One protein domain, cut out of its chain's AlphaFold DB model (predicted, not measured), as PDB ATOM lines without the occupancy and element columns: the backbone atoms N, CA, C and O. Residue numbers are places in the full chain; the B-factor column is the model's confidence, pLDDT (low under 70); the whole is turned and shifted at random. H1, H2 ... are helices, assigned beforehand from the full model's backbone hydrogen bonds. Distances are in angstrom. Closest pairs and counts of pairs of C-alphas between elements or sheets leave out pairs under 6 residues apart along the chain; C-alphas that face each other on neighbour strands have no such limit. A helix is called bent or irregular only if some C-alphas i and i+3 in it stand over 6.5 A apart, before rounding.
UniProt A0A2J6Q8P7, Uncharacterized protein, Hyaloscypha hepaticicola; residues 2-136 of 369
ATOM      1  N   ALA A   2     134.472 114.406 122.818       90.44
ATOM      2  CA  ALA A   2     135.433 115.531 122.807       90.44
ATOM      3  C   ALA A   2     136.903 115.132 122.542       90.44
ATOM      4  O   ALA A   2     137.569 115.740 121.713       90.44
ATOM      5  N   TYR A   3     137.398 114.067 123.185       92.06
ATOM      6  CA  TYR A   3     138.751 113.548 122.935       92.06
ATOM      7  C   TYR A   3     138.972 113.137 121.473       92.06
ATOM      8  O   TYR A   3     139.968 113.522 120.866       92.06
ATOM      9  N   GLN A   4     138.031 112.383 120.906       93.31
ATOM     10  CA  GLN A   4     138.079 111.931 119.516       93.31
ATOM     11  C   GLN A   4     138.006 113.126 118.561       93.31
ATOM     12  O   GLN A   4     138.840 113.241 117.675       93.31
ATOM     13  N   THR A   5     137.086 114.063 118.801       93.62
ATOM     14  CA  THR A   5     136.964 115.310 118.037       93.62
ATOM     15  C   THR A   5     138.287 116.076 117.987       93.62
ATOM     16  O   THR A   5     138.749 116.419 116.904       93.62
ATOM     17  N   LEU A   6     138.933 116.290 119.138       93.81
ATOM     18  CA  LEU A   6     140.212 116.998 119.199       93.81
ATOM     19  C   LEU A   6     141.336 116.253 118.465       93.81
ATOM     20  O   LEU A   6     142.125 116.901 117.791       93.81
ATOM     21  N   ASN A   7     141.408 114.918 118.562       94.12
ATOM     22  CA  ASN A   7     142.419 114.140 117.832       94.12
ATOM     23  C   ASN A   7     142.214 114.217 116.314       94.12
ATOM     24  O   ASN A   7     143.186 114.400 115.590       94.12
ATOM     25  N   LEU A   8     140.970 114.102 115.838       95.19
ATOM     26  CA  LEU A   8     140.656 114.129 114.405       95.19
ATOM     27  C   LEU A   8     140.963 115.497 113.782       95.19
ATOM     28  O   LEU A   8     141.598 115.555 112.736       95.19
ATOM     29  N   ILE A   9     140.579 116.587 114.451       93.75
ATOM     30  CA  ILE A   9     140.842 117.956 113.974       93.75
ATOM     31  C   ILE A   9     142.325 118.311 114.100       93.75
ATOM     32  O   ILE A   9     142.855 119.066 113.305       93.75
ATOM     33  N   ALA A  10     143.037 117.779 115.094       93.00
ATOM     34  CA  ALA A  10     144.473 118.023 115.202       93.00
ATOM     35  C   ALA A  10     145.301 117.227 114.172       93.00
ATOM     36  O   ALA A  10     146.464 117.577 113.938       93.00
ATOM     37  N   ALA A  11     144.728 116.171 113.583       93.62
ATOM     38  CA  ALA A  11     145.341 115.336 112.550       93.62
ATOM     39  C   ALA A  11     145.082 115.826 111.113       93.62
ATOM     40  O   ALA A  11     145.739 115.338 110.200       93.62
ATOM     41  N   SER A  12     144.133 116.744 110.910       91.44
ATOM     42  CA  SER A  12     143.724 117.239 109.593       91.44
ATOM     43  C   SER A  12     143.531 118.748 109.619       91.44
ATOM     44  O   SER A  12     142.852 119.265 110.502       91.44
ATOM     45  N   ASP A  13     144.090 119.442 108.634       82.44
ATOM     46  CA  ASP A  13     143.932 120.890 108.520       82.44
ATOM     47  C   ASP A  13     142.640 121.292 107.783       82.44
ATOM     48  O   ASP A  13     142.187 122.417 107.967       82.44
ATOM     49  N   ASP A  14     142.005 120.372 107.045       84.69
ATOM     50  CA  ASP A  14     140.933 120.669 106.077       84.69
ATOM     51  C   ASP A  14     139.638 119.869 106.337       84.69
ATOM     52  O   ASP A  14     138.911 119.508 105.413       84.69
ATOM     53  N   LEU A  15     139.342 119.540 107.598       91.31
ATOM     54  CA  LEU A  15     138.164 118.736 107.931       91.31
ATOM     55  C   LEU A  15     136.901 119.600 108.044       91.31
ATOM     56  O   LEU A  15     136.803 120.467 108.914       91.31
ATOM     57  N   THR A  16     135.879 119.306 107.246       92.06
ATOM     58  CA  THR A  16     134.578 119.979 107.359       92.06
ATOM     59  C   THR A  16     133.752 119.441 108.529       92.06
ATOM     60  O   THR A  16     133.909 118.304 108.992       92.06
ATOM     61  N   LEU A  17     132.782 120.238 108.994       90.94
ATOM     62  CA  LEU A  17     131.844 119.791 110.030       90.94
ATOM     63  C   LEU A  17     131.062 118.531 109.621       90.94
ATOM     64  O   LEU A  17     130.761 117.670 110.454       90.94
ATOM     65  N   GLU A  18     130.716 118.430 108.338       91.44
ATOM     66  CA  GLU A  18     129.995 117.275 107.832       91.44
ATOM     67  C   GLU A  18     130.881 116.026 107.870       91.44
ATOM     68  O   GLU A  18     130.463 115.021 108.441       91.44
ATOM     69  N   GLU A  19     132.113 116.089 107.370       94.25
ATOM     70  CA  GLU A  19     133.070 114.976 107.411       94.25
ATOM     71  C   GLU A  19     133.376 114.518 108.840       94.25
ATOM     72  O   GLU A  19     133.353 113.314 109.117       94.25
ATOM     73  N   LEU A  20     133.558 115.459 109.777       94.25
ATOM     74  CA  LEU A  20     133.727 115.140 111.194       94.25
ATOM     75  C   LEU A  20     132.563 114.294 111.723       94.25
ATOM     76  O   LEU A  20     132.785 113.344 112.472       94.25
ATOM     77  N   SER A  21     131.323 114.600 111.334       93.44
ATOM     78  CA  SER A  21     130.161 113.835 111.798       93.44
ATOM     79  C   SER A  21     130.210 112.367 111.370       93.44
ATOM     80  O   SER A  21     129.822 111.496 112.148       93.44
ATOM     81  N   TYR A  22     130.740 112.084 110.175       94.88
ATOM     82  CA  TYR A  22     130.928 110.722 109.679       94.88
ATOM     83  C   TYR A  22     132.092 110.024 110.384       94.88
ATOM     84  O   TYR A  22     131.955 108.861 110.755       94.88
ATOM     85  N   LEU A  23     133.193 110.729 110.656       96.06
ATOM     86  CA  LEU A  23     134.302 110.176 111.441       96.06
ATOM     87  C   LEU A  23     133.873 109.825 112.874       96.06
ATOM     88  O   LEU A  23     134.283 108.796 113.408       96.06
ATOM     89  N   LEU A  24     133.016 110.643 113.490       95.19
ATOM     90  CA  LEU A  24     132.464 110.388 114.826       95.19
ATOM     91  C   LEU A  24     131.472 109.216 114.864       95.19
ATOM     92  O   LEU A  24     131.239 108.667 115.938       95.19
ATOM     93  N   ALA A  25     130.913 108.821 113.719       95.44
ATOM     94  CA  ALA A  25     130.060 107.640 113.598       95.44
ATOM     95  C   ALA A  25     130.846 106.324 113.458       95.44
ATOM     96  O   ALA A  25     130.246 105.245 113.467       95.44
ATOM     97  N   VAL A  26     132.176 106.393 113.329       96.50
ATOM     98  CA  VAL A  26     133.044 105.215 113.352       96.50
ATOM     99  C   VAL A  26     133.248 104.751 114.795       96.50
ATOM    100  O   VAL A  26     133.798 105.472 115.630       96.50
ATOM    101  N   ASP A  27     132.856 103.510 115.069       95.00
ATOM    102  CA  ASP A  27     133.141 102.808 116.316       95.00
ATOM    103  C   ASP A  27     134.502 102.108 116.187       95.00
ATOM    104  O   ASP A  27     134.612 101.024 115.609       95.00
ATOM    105  N   LEU A  28     135.548 102.760 116.702       92.00
ATOM    106  CA  LEU A  28     136.927 102.265 116.651       92.00
ATOM    107  C   LEU A  28     137.152 101.008 117.497       92.00
ATOM    108  O   LEU A  28     138.048 100.227 117.188       92.00
ATOM    109  N   GLU A  29     136.358 100.794 118.550       91.62
ATOM    110  CA  GLU A  29     136.487  99.606 119.399       91.62
ATOM    111  C   GLU A  29     135.962  98.363 118.678       91.62
ATOM    112  O   GLU A  29     136.551  97.287 118.774       91.62
ATOM    113  N   LYS A  30     134.867  98.519 117.926       91.94
ATOM    114  CA  LYS A  30     134.289  97.436 117.119       91.94
ATOM    115  C   LYS A  30     134.872  97.342 115.712       91.94
ATOM    116  O   LYS A  30     134.634  96.339 115.045       91.94
ATOM    117  N   GLY A  31     135.588  98.370 115.254       91.88
ATOM    118  CA  GLY A  31     136.041  98.482 113.869       91.88
ATOM    119  C   GLY A  31     134.862  98.500 112.899       91.88
ATOM    120  O   GLY A  31     134.856  97.750 111.934       91.88
ATOM    121  N   SER A  32     133.828  99.293 113.190       93.88
ATOM    122  CA  SER A  32     132.595  99.344 112.390       93.88
ATOM    123  C   SER A  32     132.131 100.777 112.160       93.88
ATOM    124  O   SER A  32     132.479 101.679 112.920       93.88
ATOM    125  N   PHE A  33     131.311 100.984 111.135       94.62
ATOM    126  CA  PHE A  33     130.690 102.271 110.843       94.62
ATOM    127  C   PHE A  33     129.178 102.101 110.695       94.62
ATOM    128  O   PHE A  33     128.714 101.193 110.008       94.62
ATOM    129  N   ASP A  34     128.421 102.996 111.327       92.44
ATOM    130  CA  ASP A  34     126.972 103.086 111.166       92.44
ATOM    131  C   ASP A  34     126.557 104.555 111.100       92.44
ATOM    132  O   ASP A  34     126.708 105.320 112.052       92.44
ATOM    133  N   ARG A  35     125.976 104.947 109.968       89.69
ATOM    134  CA  ARG A  35     125.514 106.313 109.717       89.69
ATOM    135  C   ARG A  35     124.468 106.799 110.727       89.69
ATOM    136  O   ARG A  35     124.328 108.011 110.908       89.69
ATOM    137  N   GLN A  36     123.725 105.893 111.362       90.38
ATOM    138  CA  GLN A  36     122.750 106.241 112.399       90.38
ATOM    139  C   GLN A  36     123.420 106.683 113.703       90.38
ATOM    140  O   GLN A  36     122.804 107.412 114.477       90.38
ATOM    141  N   ASN A  37     124.691 106.329 113.910       90.12
ATOM    142  CA  ASN A  37     125.479 106.755 115.066       90.12
ATOM    143  C   ASN A  37     126.100 108.150 114.899       90.12
ATOM    144  O   ASN A  37     126.830 108.603 115.782       90.12
ATOM    145  N   ARG A  38     125.824 108.854 113.791       90.50
ATOM    146  CA  ARG A  38     126.241 110.254 113.639       90.50
ATOM    147  C   ARG A  38     125.628 111.113 114.752       90.50
ATOM    148  O   ARG A  38     124.469 110.896 115.115       90.50
ATOM    149  N   PRO A  39     126.358 112.121 115.267       88.12
ATOM    150  CA  PRO A  39     125.785 113.083 116.199       88.12
ATOM    151  C   PRO A  39     124.509 113.713 115.622       88.12
ATOM    152  O   PRO A  39     124.521 114.212 114.498       88.12
ATOM    153  N   LEU A  40     123.413 113.686 116.390       86.31
ATOM    154  CA  LEU A  40     122.137 114.304 115.993       86.31
ATOM    155  C   LEU A  40     122.284 115.813 115.790       86.31
ATOM    156  O   LEU A  40     121.700 116.381 114.871       86.31
ATOM    157  N   ASP A  41     123.075 116.438 116.658       88.25
ATOM    158  CA  ASP A  41     123.502 117.816 116.518       88.25
ATOM    159  C   ASP A  41     124.963 117.845 116.061       88.25
ATOM    160  O   ASP A  41     125.875 117.436 116.785       88.25
ATOM    161  N   LEU A  42     125.165 118.339 114.840       84.00
ATOM    162  CA  LEU A  42     126.484 118.495 114.237       84.00
ATOM    163  C   LEU A  42     127.344 119.506 115.003       84.00
ATOM    164  O   LEU A  42     128.564 119.398 114.959       84.00
ATOM    165  N   TYR A  43     126.736 120.450 115.727       87.12
ATOM    166  CA  TYR A  43     127.453 121.458 116.505       87.12
ATOM    167  C   TYR A  43     127.807 120.994 117.919       87.12
ATOM    168  O   TYR A  43     128.716 121.568 118.509       87.12
ATOM    169  N   ALA A  44     127.205 119.919 118.439       86.50
ATOM    170  CA  ALA A  44     127.484 119.425 119.788       86.50
ATOM    171  C   ALA A  44     128.987 119.192 120.086       86.50
ATOM    172  O   ALA A  44     129.438 119.554 121.176       86.50
ATOM    173  N   PRO A  45     129.814 118.656 119.159       82.44
ATOM    174  CA  PRO A  45     131.259 118.558 119.370       82.44
ATOM    175  C   PRO A  45     131.956 119.922 119.482       82.44
ATOM    176  O   PRO A  45     132.907 120.063 120.248       82.44
ATOM    177  N   ILE A  46     131.477 120.929 118.746       84.44
ATOM    178  CA  ILE A  46     131.992 122.302 118.806       84.44
ATOM    179  C   ILE A  46     131.549 122.964 120.101       84.44
ATOM    180  O   ILE A  46     132.369 123.577 120.771       84.44
ATOM    181  N   GLU A  47     130.292 122.798 120.504       87.19
ATOM    182  CA  GLU A  47     129.779 123.333 121.763       87.19
ATOM    183  C   GLU A  47     130.547 122.769 122.969       87.19
ATOM    184  O   GLU A  47     130.952 123.510 123.870       87.19
ATOM    185  N   ALA A  48     130.854 121.469 122.939       85.44
ATOM    186  CA  ALA A  48     131.674 120.808 123.951       85.44
ATOM    187  C   ALA A  48     133.132 121.311 123.987       85.44
ATOM    188  O   ALA A  48     133.813 121.156 125.003       85.44
ATOM    189  N   CYS A  49     133.617 121.910 122.896       87.44
ATOM    190  CA  CYS A  49     134.990 122.381 122.726       87.44
ATOM    191  C   CYS A  49     135.055 123.853 122.275       87.44
ATOM    192  O   CYS A  49     135.998 124.237 121.587       87.44
ATOM    193  N   THR A  50     134.088 124.686 122.682       84.00
ATOM    194  CA  THR A  50     133.890 126.062 122.165       84.00
ATOM    195  C   THR A  50     135.111 126.972 122.274       84.00
ATOM    196  O   THR A  50     135.285 127.869 121.459       84.00
ATOM    197  N   CYS A  51     135.963 126.770 123.279       87.06
ATOM    198  CA  CYS A  51     137.193 127.545 123.457       87.06
ATOM    199  C   CYS A  51     138.420 126.943 122.752       87.06
ATOM    200  O   CYS A  51     139.489 127.550 122.765       87.06
ATOM    201  N   LEU A  52     138.284 125.745 122.178       91.00
ATOM    202  CA  LEU A  52     139.362 124.983 121.549       91.00
ATOM    203  C   LEU A  52     139.186 124.837 120.040       91.00
ATOM    204  O   LEU A  52     140.175 124.563 119.368       91.00
ATOM    205  N   LEU A  53     137.969 125.008 119.523       90.69
ATOM    206  CA  LEU A  53     137.626 124.860 118.113       90.69
ATOM    207  C   LEU A  53     137.029 126.151 117.561       90.69
ATOM    208  O   LEU A  53     136.274 126.833 118.251       90.69
ATOM    209  N   THR A  54     137.319 126.436 116.297       87.50
ATOM    210  CA  THR A  54     136.757 127.571 115.566       87.50
ATOM    211  C   THR A  54     136.129 127.084 114.269       87.50
ATOM    212  O   THR A  54     136.754 126.346 113.510       87.50
ATOM    213  N   LEU A  55     134.910 127.553 114.004       85.06
ATOM    214  CA  LEU A  55     134.296 127.540 112.680       85.06
ATOM    215  C   LEU A  55     134.396 128.956 112.096       85.06
ATOM    216  O   LEU A  55     133.770 129.872 112.639       85.06
ATOM    217  N   PRO A  56     135.173 129.182 111.026       77.62
ATOM    218  CA  PRO A  56     135.217 130.474 110.362       77.62
ATOM    219  C   PRO A  56     133.823 130.844 109.838       77.62
ATOM    220  O   PRO A  56     133.233 130.119 109.045       77.62
ATOM    221  N   CYS A  57     133.294 132.007 110.227       66.69
ATOM    222  CA  CYS A  57     131.969 132.466 109.782       66.69
ATOM    223  C   CYS A  57     131.877 132.801 108.275       66.69
ATOM    224  O   CYS A  57     130.815 133.221 107.828       66.69
ATOM    225  N   ASN A  58     132.972 132.685 107.513       59.59
ATOM    226  CA  ASN A  58     133.134 133.326 106.200       59.59
ATOM    227  C   ASN A  58     133.572 132.393 105.060       59.59
ATOM    228  O   ASN A  58     133.924 132.891 103.992       59.59
ATOM    229  N   THR A  59     133.570 131.075 105.253       59.25
ATOM    230  CA  THR A  59     133.902 130.136 104.176       59.25
ATOM    231  C   THR A  59     132.706 129.250 103.850       59.25
ATOM    232  O   THR A  59     132.061 128.692 104.737       59.25
ATOM    233  N   ASP A  60     132.414 129.104 102.556       63.12
ATOM    234  CA  ASP A  60     131.412 128.149 102.063       63.12
ATOM    235  C   ASP A  60     131.760 126.697 102.453       63.12
ATOM    236  O   ASP A  60     130.895 125.824 102.452       63.12
ATOM    237  N   THR A  61     133.021 126.449 102.821       66.00
ATOM    238  CA  THR A  61     133.603 125.141 103.129       66.00
ATOM    239  C   THR A  61     133.270 124.623 104.534       66.00
ATOM    240  O   THR A  61     133.229 123.414 104.735       66.00
ATOM    241  N   ARG A  62     132.915 125.496 105.499       76.75
ATOM    242  CA  ARG A  62     132.669 125.121 106.916       76.75
ATOM    243  C   ARG A  62     133.808 124.285 107.527       76.75
ATOM    244  O   ARG A  62     133.548 123.341 108.285       76.75
ATOM    245  N   ASP A  63     135.042 124.652 107.200       84.69
ATOM    246  CA  ASP A  63     136.247 123.992 107.703       84.69
ATOM    247  C   ASP A  63     136.377 124.193 109.210       84.69
ATOM    248  O   ASP A  63     136.100 125.269 109.755       84.69
ATOM    249  N   LEU A  64     136.764 123.130 109.900       87.75
ATOM    250  CA  LEU A  64     136.886 123.104 111.341       87.75
ATOM    251  C   LEU A  64     138.359 123.080 111.722       87.75
ATOM    252  O   LEU A  64     139.093 122.168 111.357       87.75
ATOM    253  N   HIS A  65     138.770 124.050 112.535       89.44
ATOM    254  CA  HIS A  65     140.153 124.145 112.988       89.44
ATOM    255  C   HIS A  65     140.234 124.244 114.504       89.44
ATOM    256  O   HIS A  65     139.287 124.646 115.191       89.44
ATOM    257  N   LEU A  66     141.416 123.941 115.034       91.19
ATOM    258  CA  LEU A  66     141.761 124.356 116.386       91.19
ATOM    259  C   LEU A  66     141.741 125.885 116.468       91.19
ATOM    260  O   LEU A  66     142.222 126.580 115.574       91.19
ATOM    261  N   ALA A  67     141.240 126.415 117.580       90.44
ATOM    262  CA  ALA A  67     141.128 127.852 117.795       90.44
ATOM    263  C   ALA A  67     142.485 128.570 117.743       90.44
ATOM    264  O   ALA A  67     142.553 129.751 117.406       90.44
ATOM    265  N   HIS A  68     143.566 127.858 118.074       90.81
ATOM    266  CA  HIS A  68     144.934 128.339 117.947       90.81
ATOM    267  C   HIS A  68     145.921 127.162 117.891       90.81
ATOM    268  O   HIS A  68     145.698 126.141 118.544       90.81
ATOM    269  N   TYR A  69     147.053 127.308 117.190       87.31
ATOM    270  CA  TYR A  69     148.066 126.242 117.073       87.31
ATOM    271  C   TYR A  69     148.619 125.787 118.438       87.31
ATOM    272  O   TYR A  69     148.921 124.611 118.638       87.31
ATOM    273  N   THR A  70     148.672 126.695 119.421       92.44
ATOM    274  CA  THR A  70     149.121 126.389 120.792       92.44
ATOM    275  C   THR A  70     148.219 125.394 121.520       92.44
ATOM    276  O   THR A  70     148.657 124.795 122.502       92.44
ATOM    277  N   VAL A  71     146.974 125.186 121.069       93.12
ATOM    278  CA  VAL A  71     146.104 124.128 121.605       93.12
ATOM    279  C   VAL A  71     146.726 122.764 121.311       93.12
ATOM    280  O   VAL A  71     146.911 121.976 122.239       93.12
ATOM    281  N   LYS A  72     147.137 122.520 120.058       92.62
ATOM    282  CA  LYS A  72     147.843 121.291 119.661       92.62
ATOM    283  C   LYS A  72     149.143 121.137 120.444       92.62
ATOM    284  O   LYS A  72     149.381 120.085 121.031       92.62
ATOM    285  N   GLU A  73     149.944 122.201 120.536       92.94
ATOM    286  CA  GLU A  73     151.199 122.178 121.303       92.94
ATOM    287  C   GLU A  73     150.975 121.826 122.777       92.94
ATOM    288  O   GLU A  73     151.712 121.023 123.347       92.94
ATOM    289  N   TYR A  74     149.949 122.401 123.412       94.31
ATOM    290  CA  TYR A  74     149.639 122.124 124.810       94.31
ATOM    291  C   TYR A  74     149.204 120.670 125.016       94.31
ATOM    292  O   TYR A  74     149.722 120.021 125.929       94.31
ATOM    293  N   LEU A  75     148.304 120.160 124.170       94.00
ATOM    294  CA  LEU A  75     147.777 118.794 124.252       94.00
ATOM    295  C   LEU A  75     148.839 117.727 123.927       94.00
ATOM    296  O   LEU A  75     148.768 116.627 124.476       94.00
ATOM    297  N   ASN A  76     149.843 118.064 123.111       93.50
ATOM    298  CA  ASN A  76     151.009 117.213 122.836       93.50
ATOM    299  C   ASN A  76     152.116 117.356 123.910       93.50
ATOM    300  O   ASN A  76     152.992 116.507 124.067       93.50
ATOM    301  N   SER A  77     152.091 118.425 124.715       94.50
ATOM    302  CA  SER A  77     153.126 118.669 125.724       94.50
ATOM    303  C   SER A  77     152.986 117.785 126.968       94.50
ATOM    304  O   SER A  77     151.896 117.526 127.471       94.50
ATOM    305  N   SER A  78     154.114 117.478 127.614       94.50
ATOM    306  CA  SER A  78     154.137 116.815 128.930       94.50
ATOM    307  C   SER A  78     153.478 117.623 130.063       94.50
ATOM    308  O   SER A  78     153.297 117.117 131.175       94.50
ATOM    309  N   ARG A  79     153.114 118.893 129.819       94.44
ATOM    310  CA  ARG A  79     152.427 119.744 130.801       94.44
ATOM    311  C   ARG A  79     150.995 119.273 131.035       94.44
ATOM    312  O   ARG A  79     150.554 119.307 132.183       94.44
ATOM    313  N   VAL A  80     150.299 118.801 129.996       95.00
ATOM    314  CA  VAL A  80     148.906 118.338 130.117       95.00
ATOM    315  C   VAL A  80     148.791 117.145 131.074       95.00
ATOM    316  O   VAL A  80     147.834 117.056 131.842       95.00
ATOM    317  N   CYS A  81     149.826 116.296 131.137       93.19
ATOM    318  CA  CYS A  81     149.898 115.127 132.019       93.19
ATOM    319  C   CYS A  81     149.842 115.477 133.512       93.19
ATOM    320  O   CYS A  81     149.473 114.637 134.332       93.19
ATOM    321  N   LYS A  82     150.247 116.700 133.874       94.81
ATOM    322  CA  LYS A  82     150.297 117.173 135.266       94.81
ATOM    323  C   LYS A  82     148.974 117.775 135.732       94.81
ATOM    324  O   LYS A  82     148.820 118.055 136.917       94.81
ATOM    325  N   GLY A  83     148.049 118.015 134.806       93.06
ATOM    326  CA  GLY A  83     146.790 118.696 135.064       93.06
ATOM    327  C   GLY A  83     145.570 117.771 135.034       93.06
ATOM    328  O   GLY A  83     145.672 116.579 134.735       93.06
ATOM    329  N   PRO A  84     144.379 118.336 135.288       92.88
ATOM    330  CA  PRO A  84     143.111 117.611 135.182       92.88
ATOM    331  C   PRO A  84     142.805 117.163 133.742       92.88
ATOM    332  O   PRO A  84     142.063 116.207 133.542       92.88
ATOM    333  N   ALA A  85     143.412 117.805 132.738       92.25
ATOM    334  CA  ALA A  85     143.214 117.508 131.323       92.25
ATOM    335  C   ALA A  85     144.082 116.354 130.787       92.25
ATOM    336  O   ALA A  85     144.086 116.125 129.582       92.25
ATOM    337  N   LYS A  86     144.798 115.600 131.636       94.88
ATOM    338  CA  LYS A  86     145.714 114.522 131.203       94.88
ATOM    339  C   LYS A  86     145.084 113.481 130.268       94.88
ATOM    340  O   LYS A  86     145.782 112.900 129.452       94.88
ATOM    341  N   MET A  87     143.773 113.252 130.380       92.62
ATOM    342  CA  MET A  87     143.025 112.333 129.509       92.62
ATOM    343  C   MET A  87     142.917 112.818 128.056       92.62
ATOM    344  O   MET A  87     142.603 112.025 127.179       92.62
ATOM    345  N   TYR A  88     143.172 114.106 127.812       93.06
ATOM    346  CA  TYR A  88     143.229 114.718 126.486       93.06
ATOM    347  C   TYR A  88     144.649 114.819 125.940       93.06
ATOM    348  O   TYR A  88     144.848 115.435 124.894       93.06
ATOM    349  N   GLN A  89     145.632 114.231 126.632       94.31
ATOM    350  CA  GLN A  89     146.962 114.103 126.068       94.31
ATOM    351  C   GLN A  89     146.870 113.368 124.732       94.31
ATOM    352  O   GLN A  89     146.254 112.305 124.626       94.31
ATOM    353  N   MET A  90     147.509 113.948 123.732       93.62
ATOM    354  CA  MET A  90     147.637 113.374 122.405       93.62
ATOM    355  C   MET A  90     149.110 113.299 122.032       93.62
ATOM    356  O   MET A  90     149.956 113.965 122.621       93.62
ATOM    357  N   THR A  91     149.404 112.444 121.072       94.31
ATOM    358  CA  THR A  91     150.701 112.323 120.412       94.31
ATOM    359  C   THR A  91     150.439 112.357 118.918       94.31
ATOM    360  O   THR A  91     149.332 112.011 118.498       94.31
ATOM    361  N   ASP A  92     151.429 112.728 118.111       93.62
ATOM    362  CA  ASP A  92     151.262 112.716 116.653       93.62
ATOM    363  C   ASP A  92     150.818 111.327 116.169       93.62
ATOM    364  O   ASP A  92     149.810 111.201 115.477       93.62
ATOM    365  N   ASP A  93     151.446 110.269 116.687       94.94
ATOM    366  CA  ASP A  93     151.066 108.887 116.388       94.94
ATOM    367  C   ASP A  93     149.614 108.558 116.759       94.94
ATOM    368  O   ASP A  93     148.927 107.897 115.984       94.94
ATOM    369  N   SER A  94     149.118 108.997 117.924       94.06
ATOM    370  CA  SER A  94     147.733 108.709 118.330       94.06
ATOM    371  C   SER A  94     146.713 109.459 117.477       94.06
ATOM    372  O   SER A  94     145.663 108.901 117.166       94.06
ATOM    373  N   MET A  95     147.020 110.702 117.093       95.19
ATOM    374  CA  MET A  95     146.157 111.531 116.249       95.19
ATOM    375  C   MET A  95     146.050 110.942 114.840       95.19
ATOM    376  O   MET A  95     144.951 110.613 114.390       95.19
ATOM    377  N   TYR A  96     147.192 110.725 114.182       96.81
ATOM    378  CA  TYR A  96     147.237 110.166 112.831       96.81
ATOM    379  C   TYR A  96     146.724 108.724 112.791       96.81
ATOM    380  O   TYR A  96     145.958 108.369 111.899       96.81
ATOM    381  N   SER A  97     147.039 107.896 113.795       96.75
ATOM    382  CA  SER A  97     146.497 106.534 113.867       96.75
ATOM    383  C   SER A  97     144.980 106.520 114.033       96.75
ATOM    384  O   SER A  97     144.329 105.647 113.463       96.75
ATOM    385  N   MET A  98     144.405 107.455 114.799       97.12
ATOM    386  CA  MET A  98     142.954 107.558 114.957       97.12
ATOM    387  C   MET A  98     142.290 107.965 113.643       97.12
ATOM    388  O   MET A  98     141.346 107.305 113.211       97.12
ATOM    389  N   LEU A  99     142.810 109.008 112.991       97.69
ATOM    390  CA  LEU A  99     142.273 109.479 111.720       97.69
ATOM    391  C   LEU A  99     142.383 108.400 110.635       97.69
ATOM    392  O   LEU A  99     141.372 108.062 110.026       97.69
ATOM    393  N   ALA A 100     143.554 107.780 110.458       97.56
ATOM    394  CA  ALA A 100     143.742 106.691 109.498       97.56
ATOM    395  C   ALA A 100     142.783 105.523 109.773       97.56
ATOM    396  O   ALA A 100     142.135 105.027 108.851       97.56
ATOM    397  N   SER A 101     142.629 105.116 111.040       97.69
ATOM    398  CA  SER A 101     141.681 104.061 111.416       97.69
ATOM    399  C   SER A 101     140.247 104.424 111.041       97.69
ATOM    400  O   SER A 101     139.530 103.577 110.508       97.69
ATOM    401  N   CYS A 102     139.823 105.667 111.291       97.75
ATOM    402  CA  CYS A 102     138.491 106.136 110.928       97.75
ATOM    403  C   CYS A 102     138.283 106.146 109.409       97.75
ATOM    404  O   CYS A 102     137.272 105.623 108.948       97.75
ATOM    405  N   LEU A 103     139.233 106.680 108.633       97.50
ATOM    406  CA  LEU A 103     139.130 106.757 107.169       97.50
ATOM    407  C   LEU A 103     139.083 105.362 106.533       97.50
ATOM    408  O   LEU A 103     138.222 105.094 105.694       97.50
ATOM    409  N   ILE A 104     139.953 104.447 106.972       97.19
ATOM    410  CA  ILE A 104     139.976 103.067 106.473       97.19
ATOM    411  C   ILE A 104     138.683 102.335 106.852       97.19
ATOM    412  O   ILE A 104     138.056 101.723 105.991       97.19
ATOM    413  N   THR A 105     138.243 102.430 108.112       96.94
ATOM    414  CA  THR A 105     136.990 101.796 108.563       96.94
ATOM    415  C   THR A 105     135.790 102.353 107.799       96.94
ATOM    416  O   THR A 105     134.944 101.595 107.338       96.94
ATOM    417  N   TYR A 106     135.727 103.666 107.590       96.19
ATOM    418  CA  TYR A 106     134.674 104.272 106.786       96.19
ATOM    419  C   TYR A 106     134.646 103.697 105.360       96.19
ATOM    420  O   TYR A 106     133.586 103.278 104.903       96.19
ATOM    421  N   MET A 107     135.796 103.579 104.686       95.06
ATOM    422  CA  MET A 107     135.864 102.963 103.351       95.06
ATOM    423  C   MET A 107     135.467 101.478 103.347       95.06
ATOM    424  O   MET A 107     134.872 101.009 102.384       95.06
ATOM    425  N   LEU A 108     135.765 100.732 104.412       94.19
ATOM    426  CA  LEU A 108     135.407  99.313 104.513       94.19
ATOM    427  C   LEU A 108     133.895  99.076 104.642       94.19
ATOM    428  O   LEU A 108     133.391  98.075 104.133       94.19
ATOM    429  N   TYR A 109     133.178  99.965 105.333       91.25
ATOM    430  CA  TYR A 109     131.808  99.698 105.791       91.25
ATOM    431  C   TYR A 109     130.745 100.660 105.247       91.25
ATOM    432  O   TYR A 109     129.559 100.333 105.304       91.25
ATOM    433  N   GLU A 110     131.115 101.832 104.727       86.44
ATOM    434  CA  GLU A 110     130.146 102.725 104.087       86.44
ATOM    435  C   GLU A 110     129.589 102.088 102.809       86.44
ATOM    436  O   GLU A 110     130.288 101.439 102.026       86.44
ATOM    437  N   SER A 111     128.295 102.300 102.573       82.31
ATOM    438  CA  SER A 111     127.652 101.750 101.394       82.31
ATOM    439  C   SER A 111     128.095 102.485 100.124       82.31
ATOM    440  O   SER A 111     127.871 103.680  99.916       82.31
ATOM    441  N   TYR A 112     128.640 101.674  99.218       79.56
ATOM    442  CA  TYR A 112     128.695 101.819  97.763       79.56
ATOM    443  C   TYR A 112     127.594 102.654  97.100       79.56
ATOM    444  O   TYR A 112     127.831 103.456  96.196       79.56
ATOM    445  N   GLU A 113     126.368 102.446  97.546       79.75
ATOM    446  CA  GLU A 113     125.181 102.758  96.756       79.75
ATOM    447  C   GLU A 113     124.538 104.087  97.147       79.75
ATOM    448  O   GLU A 113     123.637 104.568  96.466       79.75
ATOM    449  N   VAL A 114     125.001 104.707  98.233       81.38
ATOM    450  CA  VAL A 114     124.464 105.994  98.669       81.38
ATOM    451  C   VAL A 114     124.975 107.106  97.757       81.38
ATOM    452  O   VAL A 114     126.171 107.218  97.513       81.38
ATOM    453  N   GLU A 115     124.073 107.975  97.315       81.69
ATOM    454  CA  GLU A 115     124.398 109.160  96.520       81.69
ATOM    455  C   GLU A 115     125.278 110.178  97.271       81.69
ATOM    456  O   GLU A 115     126.236 110.699  96.706       81.69
ATOM    457  N   HIS A 116     125.004 110.428  98.557       87.56
ATOM    458  CA  HIS A 116     125.741 111.406  99.366       87.56
ATOM    459  C   HIS A 116     126.781 110.742 100.279       87.56
ATOM    460  O   HIS A 116     126.420 110.002 101.200       87.56
ATOM    461  N   LYS A 117     128.069 111.008 100.022       89.31
ATOM    462  CA  LYS A 117     129.223 110.462 100.765       89.31
ATOM    463  C   LYS A 117     130.297 111.535 100.984       89.31
ATOM    464  O   LYS A 117     131.355 111.471 100.357       89.31
ATOM    465  N   PRO A 118     130.047 112.513 101.862       90.06
ATOM    466  CA  PRO A 118     130.909 113.687 102.004       90.06
ATOM    467  C   PRO A 118     132.349 113.321 102.387       90.06
ATOM    468  O   PRO A 118     133.274 113.921 101.869       90.06
ATOM    469  N   LEU A 119     132.546 112.267 103.188       93.38
ATOM    470  CA  LEU A 119     133.872 111.825 103.633       93.38
ATOM    471  C   LEU A 119     134.630 110.959 102.606       93.38
ATOM    472  O   LEU A 119     135.821 110.720 102.771       93.38
ATOM    473  N   MET A 120     133.978 110.451 101.551       93.38
ATOM    474  CA  MET A 120     134.619 109.495 100.629       93.38
ATOM    475  C   MET A 120     135.776 110.094  99.816       93.38
ATOM    476  O   MET A 120     136.807 109.429  99.740       93.38
ATOM    477  N   PRO A 121     135.668 111.310  99.241       91.50
ATOM    478  CA  PRO A 121     136.794 111.933  98.550       91.50
ATOM    479  C   PRO A 121     138.022 112.043  99.456       91.50
ATOM    480  O   PRO A 121     139.062 111.499  99.104       91.50
ATOM    481  N   TYR A 122     137.851 112.622 100.650       92.12
ATOM    482  CA  TYR A 122     138.913 112.787 101.642       92.12
ATOM    483  C   TYR A 122     139.504 111.445 102.096       92.12
ATOM    484  O   TYR A 122     140.716 111.244 102.098       92.12
ATOM    485  N   ALA A 123     138.656 110.460 102.409       94.75
ATOM    486  CA  ALA A 123     139.123 109.137 102.813       94.75
ATOM    487  C   ALA A 123     139.949 108.444 101.728       94.75
ATOM    488  O   ALA A 123     140.901 107.748 102.060       94.75
ATOM    489  N   ILE A 124     139.618 108.636 100.451       91.81
ATOM    490  CA  ILE A 124     140.351 108.037  99.337       91.81
ATOM    491  C   ILE A 124     141.690 108.713  99.116       91.81
ATOM    492  O   ILE A 124     142.662 108.012  98.855       91.81
ATOM    493  N   THR A 125     141.743 110.040  99.182       88.69
ATOM    494  CA  THR A 125     142.955 110.794  98.861       88.69
ATOM    495  C   THR A 125     143.962 110.788 100.000       88.69
ATOM    496  O   THR A 125     145.156 110.674  99.725       88.69
ATOM    497  N   ASP A 126     143.506 110.820 101.254       92.12
ATOM    498  CA  ASP A 126     144.361 111.200 102.381       92.12
ATOM    499  C   ASP A 126     144.726 110.053 103.328       92.12
ATOM    500  O   ASP A 126     145.713 110.164 104.051       92.12
ATOM    501  N   TRP A 127     144.008 108.920 103.332       95.19
ATOM    502  CA  TRP A 127     144.254 107.854 104.323       95.19
ATOM    503  C   TRP A 127     145.715 107.372 104.360       95.19
ATOM    504  O   TRP A 127     146.231 107.065 105.435       95.19
ATOM    505  N   TYR A 128     146.380 107.300 103.200       92.56
ATOM    506  CA  TYR A 128     147.761 106.826 103.107       92.56
ATOM    507  C   TYR A 128     148.772 107.908 103.502       92.56
ATOM    508  O   TYR A 128     149.812 107.580 104.068       92.56
ATOM    509  N   GLU A 129     148.474 109.181 103.231       91.81
ATOM    510  CA  GLU A 129     149.289 110.322 103.660       91.81
ATOM    511  C   GLU A 129     149.253 110.412 105.191       91.81
ATOM    512  O   GLU A 129     150.298 110.391 105.840       91.81
ATOM    513  N   VAL A 130     148.051 110.327 105.770       95.06
ATOM    514  CA  VAL A 130     147.837 110.238 107.222       95.06
ATOM    515  C   VAL A 130     148.562 109.022 107.811       95.06
ATOM    516  O   VAL A 130     149.198 109.126 108.856       95.06
ATOM    517  N   PHE A 131     148.508 107.858 107.151       95.50
ATOM    518  CA  PHE A 131     149.247 106.671 107.594       95.50
ATOM    519  C   PHE A 131     150.768 106.880 107.565       95.50
ATOM    520  O   PHE A 131     151.466 106.433 108.480       95.50
ATOM    521  N   ARG A 132     151.295 107.550 106.533       93.12
ATOM    522  CA  ARG A 132     152.733 107.800 106.363       93.12
ATOM    523  C   ARG A 132     153.302 108.650 107.500       93.12
ATOM    524  O   ARG A 132     154.427 108.392 107.927       93.12
ATOM    525  N   ASP A 133     152.510 109.584 108.021       94.25
ATOM    526  CA  ASP A 133     152.901 110.491 109.107       94.25
ATOM    527  C   ASP A 133     152.918 109.826 110.499       94.25
ATOM    528  O   ASP A 133     153.441 110.390 111.463       94.25
ATOM    529  N   ILE A 134     152.424 108.588 110.618       95.56
ATOM    530  CA  ILE A 134     152.575 107.774 111.831       95.56
ATOM    531  C   ILE A 134     154.028 107.305 111.923       95.56
ATOM    532  O   ILE A 134     154.491 106.555 111.070       95.56
ATOM    533  N   ASN A 135     154.746 107.654 112.984       94.56
ATOM    534  CA  ASN A 135     156.135 107.250 113.215       94.56
ATOM    535  C   ASN A 135     156.245 105.956 114.033       94.56
ATOM    536  O   ASN A 135     157.187 105.176 113.863       94.56
ATOM    537  N   SER A 136     155.293 105.703 114.931       95.50
ATOM    538  CA  SER A 136     155.318 104.515 115.783       95.50
ATOM    539  C   SER A 136     155.010 103.228 115.015       95.50
ATOM    540  O   SER A 136     153.909 103.018 114.499       95.50
TER     541      SER A 136
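Overview. This is residues 2 to 136 of the 369 residues of an uncharacterized protein of Hyaloscypha hepaticicola (UniProt A0A2J6Q8P7). The short helix H1 forms the core, and residues 92 to 99 of the longest helix, H6, pack across it; H7 folds back along H6 to make a helical hairpin on that side. H2 packs on H1 elsewhere, the small helices H4 and H5 form a pair far from the middle, and H3 with two long loops, residues 25 to 43 and 49 to 68, lies round the outside. The printed part has 135 residues with seven named helices, H1 to H7 in order, and no named strand; the class is all helix, with 67 residues, under half, in named elements. It is compact, with a radius of gyration of the C-alphas of 14.7 A and spans of 48 by 37 by 24 A.

Arrangement. H1, residues 2 to 11, touches H2, residues 17 to 24, at a steep tilt of 66 degrees, opposite ways; their closest C-alphas, of Thr 5 and Leu 24, are 7.4 A apart. H1 and H3, residues 44 to 48, only just touch, with 3 pairs of C-alphas within 8 A, the closest those of Ala 2 and Pro 45 at 6.2 A. H1 is close to but not clearly touching H4, residues 69 to 76, with the closest C-alphas, of Ala 10 and Lys 72, 6.5 A apart. The same holds for H1 and H5, residues 84 to 88, whose closest C-alphas, of Tyr 3 and Tyr 88, are 5.8 A apart. H6, residues 92 to 109, touches H1 about perpendicular, at 83 degrees, with Asn 7 and Met 95 closest at 4.8 A between C-alphas. H6 and H7, residues 120 to 132, touch as a hairpin at a steep tilt of 38 degrees, opposite ways; the closest C-alphas, of Leu 103 and Ala 123, are 5.0 A apart. H2 and H4 are apart, for instance. In H1, H2, H3, H4 and H6 every O i to N i+4 pair is within hydrogen-bond range; in H7 6 of 9 are, and in H5 0 of 1, beside 1 of 2 O i to N i+3 pairs.

Along the chain. H1 begins at C-alpha 2, (135.433, 115.531, 122.807), and is 14.3 A long. H2 measures 10.6 A, H3 6.1 A, H4 11.1 A and H5 9.2 A. H6 runs 25.8 A from C-alpha 92 at (151.262, 112.716, 116.653). H7, 19.1 A long, ends at C-alpha 132, (152.733, 107.800, 106.363). H5 and H7 are irregular: C-alphas 84 and 87 are 7.7 A apart, and C-alphas 125 and 128 are 7.5 A apart.

Size, cuts and confidence. The C-alphas farthest apart, of Lys 82 and Glu 113, are 48.2 A apart. The printed part has no cut. The links H2 to H3 and H3 to H4 are long. Mean pLDDT of the printed part is 90.5; residues 57 to 61 are under 70.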